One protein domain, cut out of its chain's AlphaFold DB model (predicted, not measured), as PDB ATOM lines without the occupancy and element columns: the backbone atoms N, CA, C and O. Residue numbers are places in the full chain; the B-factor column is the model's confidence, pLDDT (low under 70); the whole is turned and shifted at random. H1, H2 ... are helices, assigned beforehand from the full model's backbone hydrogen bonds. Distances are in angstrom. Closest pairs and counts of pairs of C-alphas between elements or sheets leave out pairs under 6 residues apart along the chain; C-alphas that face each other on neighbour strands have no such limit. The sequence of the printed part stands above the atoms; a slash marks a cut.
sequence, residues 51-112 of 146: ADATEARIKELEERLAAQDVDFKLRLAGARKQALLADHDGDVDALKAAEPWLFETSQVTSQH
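What this domain is: This is residues 51 to 112 of the 146 residues of an uncharacterized protein of Collinsella aerofaciens (UniProt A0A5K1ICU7). One long helix, H1, makes a shaft whose residues 51 to 66 stick out; at its other end loops and the short helices H2 and H3 make a small head, beyond which residues 107 to 112 stick out. The 62 printed residues, all helix by class, hold H1, H2, H3 and H4 in chain order and no named strand. The rod, only just loose and close to extended, spans 55 by 24 by 14 A, with a radius of gyration of the C-alphas of 15.6 A.

Where its parts are: Find C-alpha 51 at (12.187, -30.030, 56.007); from there H1 runs 36.3 A to C-alpha 76. H2 is residues 85 to 88, 5.1 A; H3, residues 92 to 98, 9.9 A; H4, residues 106 to 110, 6.1 A, ending at C-alpha 110 (14.788, 16.889, 34.178).

How they stand to each other: H1, with residues 70 to 74 alone, only just touches H3, with 3 pairs of C-alphas within 8 A, closest Leu 74 and Val 92 at 6.7 A; they run the same way at a steep tilt of 38 degrees. H2 and H3 touch only at the corner, closest C-alphas His 88 and Leu 95, 5.9 A. H4 touches no helix. Every O i to N i+4 pair is within hydrogen-bond range in H1, H3 and H4; H2 is too short for one.

The domain as a whole: The farthest C-alphas, Ala 51 and His 112, are 55.8 A apart. The printed part has no cut and no long link. Look for pLDDT under 70 at residue 51 and residues 105 to 112.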
ATOM      1  N   ALA A  51      10.907 -30.717  56.091       68.25
ATOM      2  CA  ALA A  51      12.187 -30.030  56.007       68.25
ATOM      3  C   ALA A  51      12.747 -29.954  54.572       68.25
ATOM      4  O   ALA A  51      12.956 -28.846  54.084       68.25
ATOM      5  N   ASP A  52      12.886 -31.067  53.847       75.50
ATOM      6  CA  ASP A  52      13.467 -31.068  52.491       75.50
ATOM      7  C   ASP A  52      12.610 -30.256  51.506       75.50
ATOM      8  O   ASP A  52      13.119 -29.504  50.670       75.50
ATOM      9  N   ALA A  53      11.283 -30.348  51.636       80.75
ATOM     10  CA  ALA A  53      10.353 -29.557  50.833       80.75
ATOM     11  C   ALA A  53      10.444 -28.056  51.161       80.75
ATOM     12  O   ALA A  53      10.371 -27.214  50.260       80.75
ATOM     13  N   THR A  54      10.629 -27.701  52.438       86.69
ATOM     14  CA  THR A  54      10.834 -26.306  52.851       86.69
ATOM     15  C   THR A  54      12.187 -25.757  52.410       86.69
ATOM     16  O   THR A  54      12.239 -24.623  51.944       86.69
ATOM     17  N   GLU A  55      13.259 -26.547  52.470       88.75
ATOM     18  CA  GLU A  55      14.593 -26.151  52.010       88.75
ATOM     19  C   GLU A  55      14.617 -25.924  50.495       88.75
ATOM     20  O   GLU A  55      15.123 -24.904  50.022       88.75
ATOM     21  N   ALA A  56      13.982 -26.812  49.724       90.56
ATOM     22  CA  ALA A  56      13.816 -26.626  48.285       90.56
ATOM     23  C   ALA A  56      13.038 -25.339  47.962       90.56
ATOM     24  O   ALA A  56      13.411 -24.592  47.054       90.56
ATOM     25  N   ARG A  57      11.988 -25.039  48.738       88.44
ATOM     26  CA  ARG A  57      11.193 -23.816  48.586       88.44
ATOM     27  C   ARG A  57      11.981 -22.558  48.954       88.44
ATOM     28  O   ARG A  57      11.823 -21.542  48.285       88.44
ATOM     29  N   ILE A  58      12.822 -22.615  49.988       93.06
ATOM     30  CA  ILE A  58      13.717 -21.513  50.368       93.06
ATOM     31  C   ILE A  58      14.681 -21.219  49.221       93.06
ATOM     32  O   ILE A  58      14.750 -20.079  48.773       93.06
ATOM     33  N   LYS A  59      15.335 -22.246  48.673       93.50
ATOM     34  CA  LYS A  59      16.264 -22.081  47.552       93.50
ATOM     35  C   LYS A  59      15.587 -21.487  46.310       93.50
ATOM     36  O   LYS A  59      16.122 -20.568  45.698       93.50
ATOM     37  N   GLU A  60      14.389 -21.961  45.966       92.12
ATOM     38  CA  GLU A  60      13.587 -21.399  44.868       92.12
ATOM     39  C   GLU A  60      13.285 -19.903  45.091       92.12
ATOM     40  O   GLU A  60      13.374 -19.089  44.167       92.12
ATOM     41  N   LEU A  61      12.935 -19.522  46.324       93.25
ATOM     42  CA  LEU A  61      12.656 -18.131  46.680       93.25
ATOM     43  C   LEU A  61      13.915 -17.259  46.650       93.25
ATOM     44  O   LEU A  61      13.835 -16.122  46.189       93.25
ATOM     45  N   GLU A  62      15.059 -17.775  47.095       93.94
ATOM     46  CA  GLU A  62      16.348 -17.081  47.043       93.94
ATOM     47  C   GLU A  62      16.795 -16.821  45.599       93.94
ATOM     48  O   GLU A  62      17.183 -15.701  45.264       93.94
ATOM     49  N   GLU A  63      16.671 -17.812  44.711       92.50
ATOM     50  CA  GLU A  63      16.976 -17.656  43.284       92.50
ATOM     51  C   GLU A  63      16.054 -16.618  42.624       92.50
ATOM     52  O   GLU A  63      16.503 -15.753  41.862       92.50
ATOM     53  N   ARG A  64      14.758 -16.643  42.965       91.00
ATOM     54  CA  ARG A  64      13.797 -15.645  42.484       91.00
ATOM     55  C   ARG A  64      14.104 -14.247  43.020       91.00
ATOM     56  O   ARG A  64      13.966 -13.280  42.268       91.00
ATOM     57  N   LEU A  65      14.508 -14.128  44.282       92.06
ATOM     58  CA  LEU A  65      14.887 -12.854  44.887       92.06
ATOM     59  C   LEU A  65      16.132 -12.281  44.206       92.06
ATOM     60  O   LEU A  65      16.129 -11.109  43.846       92.06
ATOM     61  N   ALA A  66      17.147 -13.105  43.932       88.38
ATOM     62  CA  ALA A  66      18.349 -12.670  43.224       88.38
ATOM     63  C   ALA A  66      18.026 -12.096  41.830       88.38
ATOM     64  O   ALA A  66      18.547 -11.045  41.451       88.38
ATOM     65  N   ALA A  67      17.115 -12.733  41.086       84.62
ATOM     66  CA  ALA A  67      16.646 -12.211  39.802       84.62
ATOM     67  C   ALA A  67      15.865 -10.887  39.948       84.62
ATOM     68  O   ALA A  67      16.026  -9.972  39.137       84.62
ATOM     69  N   GLN A  68      15.038 -10.758  40.990       89.38
ATOM     70  CA  GLN A  68      14.268  -9.540  41.272       89.38
ATOM     71  C   GLN A  68      15.139  -8.373  41.744       89.38
ATOM     72  O   GLN A  68      14.890  -7.235  41.348       89.38
ATOM     73  N   ASP A  69      16.173  -8.629  42.541       91.19
ATOM     74  CA  ASP A  69      17.112  -7.606  43.006       91.19
ATOM     75  C   ASP A  69      17.836  -6.951  41.832       91.19
ATOM     76  O   ASP A  69      18.032  -5.732  41.801       91.19
ATOM     77  N   VAL A  70      18.213  -7.753  40.838       87.81
ATOM     78  CA  VAL A  70      18.822  -7.276  39.597       87.81
ATOM     79  C   VAL A  70      17.838  -6.422  38.791       87.81
ATOM     80  O   VAL A  70      18.186  -5.313  38.381       87.81
ATOM     81  N   ASP A  71      16.598  -6.887  38.614       86.25
ATOM     82  CA  ASP A  71      15.535  -6.136  37.929       86.25
ATOM     83  C   ASP A  71      15.262  -4.784  38.610       86.25
ATOM     84  O   ASP A  71      15.222  -3.736  37.957       86.25
ATOM     85  N   PHE A  72      15.173  -4.786  39.941       86.94
ATOM     86  CA  PHE A  72      14.941  -3.589  40.738       86.94
ATOM     87  C   PHE A  72      16.104  -2.597  40.639       86.94
ATOM     88  O   PHE A  72      15.871  -1.405  40.427       86.94
ATOM     89  N   LYS A  73      17.357  -3.068  40.722       86.62
ATOM     90  CA  LYS A  73      18.553  -2.226  40.535       86.62
ATOM     91  C   LYS A  73      18.589  -1.599  39.142       86.62
ATOM     92  O   LYS A  73      18.843  -0.401  39.021       86.62
ATOM     93  N   LEU A  74      18.276  -2.367  38.099       87.25
ATOM     94  CA  LEU A  74      18.191  -1.861  36.728       87.25
ATOM     95  C   LEU A  74      17.090  -0.806  36.574       87.25
ATOM     96  O   LEU A  74      17.323   0.249  35.978       87.25
ATOM     97  N   ARG A  75      15.908  -1.048  37.150       86.31
ATOM     98  CA  ARG A  75      14.793  -0.096  37.129       86.31
ATOM     99  C   ARG A  75      15.129   1.191  37.881       86.31
ATOM    100  O   ARG A  75      14.854   2.270  37.366       86.31
ATOM    101  N   LEU A  76      15.752   1.094  39.058       85.50
ATOM    102  CA  LEU A  76      16.233   2.255  39.815       85.50
ATOM    103  C   LEU A  76      17.293   3.049  39.048       85.50
ATOM    104  O   LEU A  76      17.316   4.276  39.119       85.50
ATOM    105  N   ALA A  77      18.150   2.364  38.294       82.75
ATOM    106  CA  ALA A  77      19.145   3.001  37.443       82.75
ATOM    107  C   ALA A  77      18.540   3.637  36.172       82.75
ATOM    108  O   ALA A  77      19.245   4.356  35.464       82.75
ATOM    109  N   GLY A  78      17.255   3.398  35.878       82.50
ATOM    110  CA  GLY A  78      16.589   3.881  34.669       82.50
ATOM    111  C   GLY A  78      17.004   3.117  33.410       82.50
ATOM    112  O   GLY A  78      17.009   3.687  32.319       82.50
ATOM    113  N   ALA A  79      17.420   1.854  33.541       84.62
ATOM    114  CA  ALA A  79      17.833   1.035  32.409       84.62
ATOM    115  C   ALA A  79      16.642   0.738  31.489       84.62
ATOM    116  O   ALA A  79      15.585   0.282  31.927       84.62
ATOM    117  N   ARG A  80      16.821   0.963  30.186       76.94
ATOM    118  CA  ARG A  80      15.762   0.764  29.186       76.94
ATOM    119  C   ARG A  80      15.667  -0.671  28.666       76.94
ATOM    120  O   ARG A  80      14.654  -1.019  28.063       76.94
ATOM    121  N   LYS A  81      16.704  -1.498  28.849       75.06
ATOM    122  CA  LYS A  81      16.753  -2.914  28.433       75.06
ATOM    123  C   LYS A  81      17.676  -3.706  29.366       75.06
ATOM    124  O   LYS A  81      18.626  -3.140  29.884       75.06
ATOM    125  N   GLN A  82      17.421  -5.003  29.541       74.81
ATOM    126  CA  GLN A  82      18.200  -5.893  30.427       74.81
ATOM    127  C   GLN A  82      19.142  -6.845  29.675       74.81
ATOM    128  O   GLN A  82      19.939  -7.547  30.285       74.81
ATOM    129  N   ALA A  83      19.032  -6.885  28.344       77.12
ATOM    130  CA  ALA A  83      19.609  -7.940  27.510       77.12
ATOM    131  C   ALA A  83      21.144  -8.036  27.556       77.12
ATOM    132  O   ALA A  83      21.676  -9.085  27.222       77.12
ATOM    133  N   LEU A  84      21.834  -6.969  27.968       80.44
ATOM    134  CA  LEU A  84      23.298  -6.883  27.961       80.44
ATOM    135  C   LEU A  84      23.906  -7.114  29.348       80.44
ATOM    136  O   LEU A  84      25.118  -7.117  29.501       80.44
ATOM    137  N   LEU A  85      23.087  -7.357  30.375       85.25
ATOM    138  CA  LEU A  85      23.604  -7.569  31.724       85.25
ATOM    139  C   LEU A  85      24.416  -8.876  31.850       85.25
ATOM    140  O   LEU A  85      25.371  -8.933  32.619       85.25
ATOM    141  N   ALA A  86      24.068  -9.907  31.073       86.06
ATOM    142  CA  ALA A  86      24.815 -11.166  31.043       86.06
ATOM    143  C   ALA A  86      26.246 -10.992  30.503       86.06
ATOM    144  O   ALA A  86      27.154 -11.677  30.961       86.06
ATOM    145  N   ASP A  87      26.455 -10.038  29.590       86.56
ATOM    146  CA  ASP A  87      27.774  -9.709  29.035       86.56
ATOM    147  C   ASP A  87      28.655  -8.929  30.034       86.56
ATOM    148  O   ASP A  87      29.853  -8.757  29.811       86.56
ATOM    149  N   HIS A  88      28.063  -8.474  31.146       87.00
ATOM    150  CA  HIS A  88      28.706  -7.721  32.224       87.00
ATOM    151  C   HIS A  88      28.622  -8.444  33.580       87.00
ATOM    152  O   HIS A  88      28.560  -7.788  34.615       87.00
ATOM    153  N   ASP A  89      28.579  -9.781  33.593       84.56
ATOM    154  CA  ASP A  89      28.594 -10.600  34.819       84.56
ATOM    155  C   ASP A  89      27.469 -10.276  35.829       84.56
ATOM    156  O   ASP A  89      27.610 -10.496  37.032       84.56
ATOM    157  N   GLY A  90      26.332  -9.733  35.380       83.75
ATOM    158  CA  GLY A  90      25.281  -9.304  36.311       83.75
ATOM    159  C   GLY A  90      25.527  -7.933  36.956       83.75
ATOM    160  O   GLY A  90      24.699  -7.486  37.753       83.75
ATOM    161  N   ASP A  91      26.631  -7.257  36.631       85.56
ATOM    162  CA  ASP A  91      27.031  -5.993  37.244       85.56
ATOM    163  C   ASP A  91      26.404  -4.786  36.525       85.56
ATOM    164  O   ASP A  91      26.748  -4.407  35.400       85.56
ATOM    165  N   VAL A  92      25.463  -4.150  37.225       85.06
ATOM    166  CA  VAL A  92      24.752  -2.955  36.759       85.06
ATOM    167  C   VAL A  92      25.686  -1.748  36.640       85.06
ATOM    168  O   VAL A  92      25.492  -0.926  35.744       85.06
ATOM    169  N   ASP A  93      26.702  -1.628  37.497       86.31
ATOM    170  CA  ASP A  93      27.652  -0.515  37.454       86.31
ATOM    171  C   ASP A  93      28.631  -0.674  36.287       86.31
ATOM    172  O   ASP A  93      28.906   0.300  35.577       86.31
ATOM    173  N   ALA A  94      29.080  -1.904  36.011       87.31
ATOM    174  CA  ALA A  94      29.876  -2.213  34.823       87.31
ATOM    175  C   ALA A  94      29.094  -1.939  33.527       87.31
ATOM    176  O   ALA A  94      29.605  -1.258  32.632       87.31
ATOM    177  N   LEU A  95      27.828  -2.372  33.456       88.12
ATOM    178  CA  LEU A  95      26.932  -2.075  32.332       88.12
ATOM    179  C   LEU A  95      26.717  -0.560  32.166       88.12
ATOM    180  O   LEU A  95      26.710  -0.043  31.052       88.12
ATOM    181  N   LYS A  96      26.595   0.188  33.267       85.88
ATOM    182  CA  LYS A  96      26.449   1.653  33.246       85.88
ATOM    183  C   LYS A  96      27.699   2.383  32.776       85.88
ATOM    184  O   LYS A  96      27.580   3.419  32.119       85.88
ATOM    185  N   ALA A  97      28.878   1.857  33.091       85.88
ATOM    186  CA  ALA A  97      30.147   2.395  32.619       85.88
ATOM    187  C   ALA A  97      30.371   2.115  31.123       85.88
ATOM    188  O   ALA A  97      30.815   3.005  30.397       85.88
ATOM    189  N   ALA A  98      30.048   0.903  30.662       88.06
ATOM    190  CA  ALA A  98      30.214   0.496  29.269       88.06
ATOM    191  C   ALA A  98      29.152   1.115  28.343       88.06
ATOM    192  O   ALA A  98      29.468   1.573  27.243       88.06
ATOM    193  N   GLU A  99      27.899   1.179  28.799       87.50
ATOM    194  CA  GLU A  99      26.745   1.562  27.986       87.50
ATOM    195  C   GLU A  99      25.866   2.634  28.652       87.50
ATOM    196  O   GLU A  99      24.679   2.428  28.926       87.50
ATOM    197  N   PRO A 100      26.389   3.853  28.856       86.56
ATOM    198  CA  PRO A 100      25.656   4.919  29.539       86.56
ATOM    199  C   PRO A 100      24.374   5.358  28.805       86.56
ATOM    200  O   PRO A 100      23.471   5.921  29.417       86.56
ATOM    201  N   TRP A 101      24.262   5.086  27.499       85.00
ATOM    202  CA  TRP A 101      23.078   5.377  26.681       85.00
ATOM    203  C   TRP A 101      21.881   4.466  26.999       85.00
ATOM    204  O   TRP A 101      20.748   4.796  26.635       85.00
ATOM    205  N   LEU A 102      22.107   3.334  27.670       85.00
ATOM    206  CA  LEU A 102      21.061   2.404  28.086       85.00
ATOM    207  C   LEU A 102      20.239   2.954  29.261       85.00
ATOM    208  O   LEU A 102      19.064   2.614  29.403       85.00
ATOM    209  N   PHE A 103      20.845   3.831  30.062       87.06
ATOM    210  CA  PHE A 103      20.270   4.387  31.277       87.06
ATOM    211  C   PHE A 103      19.658   5.760  31.007       87.06
ATOM    212  O   PHE A 103      20.247   6.626  30.354       87.06
ATOM    213  N   GLU A 104      18.463   5.989  31.537       75.62
ATOM    214  CA  GLU A 104      17.877   7.316  31.623       75.62
ATOM    215  C   GLU A 104      18.701   8.146  32.603       75.62
ATOM    216  O   GLU A 104      18.453   8.191  33.805       75.62
ATOM    217  N   THR A 105      19.733   8.819  32.095       63.50
ATOM    218  CA  THR A 105      20.402   9.848  32.885       63.50
ATOM    219  C   THR A 105      19.333  10.841  33.347       63.50
ATOM    220  O   THR A 105      18.633  11.443  32.533       63.50
ATOM    221  N   SER A 106      19.211  11.047  34.659       53.22
ATOM    222  CA  SER A 106      18.330  12.067  35.253       53.22
ATOM    223  C   SER A 106      18.592  13.481  34.678       53.22
ATOM    224  O   SER A 106      17.754  14.382  34.735       53.22
ATOM    225  N   GLN A 107      19.737  13.666  34.010       49.47
ATOM    226  CA  GLN A 107      20.100  14.867  33.256       49.47
ATOM    227  C   GLN A 107      19.320  15.023  31.935       49.47
ATOM    228  O   GLN A 107      19.029  16.147  31.528       49.47
ATOM    229  N   VAL A 108      18.901  13.922  31.307       49.09
ATOM    230  CA  VAL A 108      18.045  13.923  30.109       49.09
ATOM    231  C   VAL A 108      16.557  14.012  30.472       49.09
ATOM    232  O   VAL A 108      15.775  14.510  29.665       49.09
ATOM    233  N   THR A 109      16.153  13.634  31.689       51.38
ATOM    234  CA  THR A 109      14.730  13.625  32.090       51.38
ATOM    235  C   THR A 109      14.288  14.794  32.979       51.38
ATOM    236  O   THR A 109      13.091  14.959  33.189       51.38
ATOM    237  N   SER A 110      15.192  15.675  33.433       45.78
ATOM    238  CA  SER A 110      14.788  16.889  34.178       45.78
ATOM    239  C   SER A 110      15.511  18.188  33.788       45.78
ATOM    240  O   SER A 110      14.966  19.270  33.999       45.78
ATOM    241  N   GLN A 111      16.672  18.133  33.121       43.09
ATOM    242  CA  GLN A 111      17.353  19.338  32.603       43.09
ATOM    243  C   GLN A 111      17.364  19.455  31.076       43.09
ATOM    244  O   GLN A 111      17.687  20.512  30.540       43.09
ATOM    245  N   HIS A 112      16.840  18.447  30.377       42.00
ATOM    246  CA  HIS A 112      16.263  18.619  29.048       42.00
ATOM    247  C   HIS A 112      14.777  19.028  29.128       42.00
ATOM    248  O   HIS A 112      13.987  18.710  28.244       42.00
TER     249      HIS A 112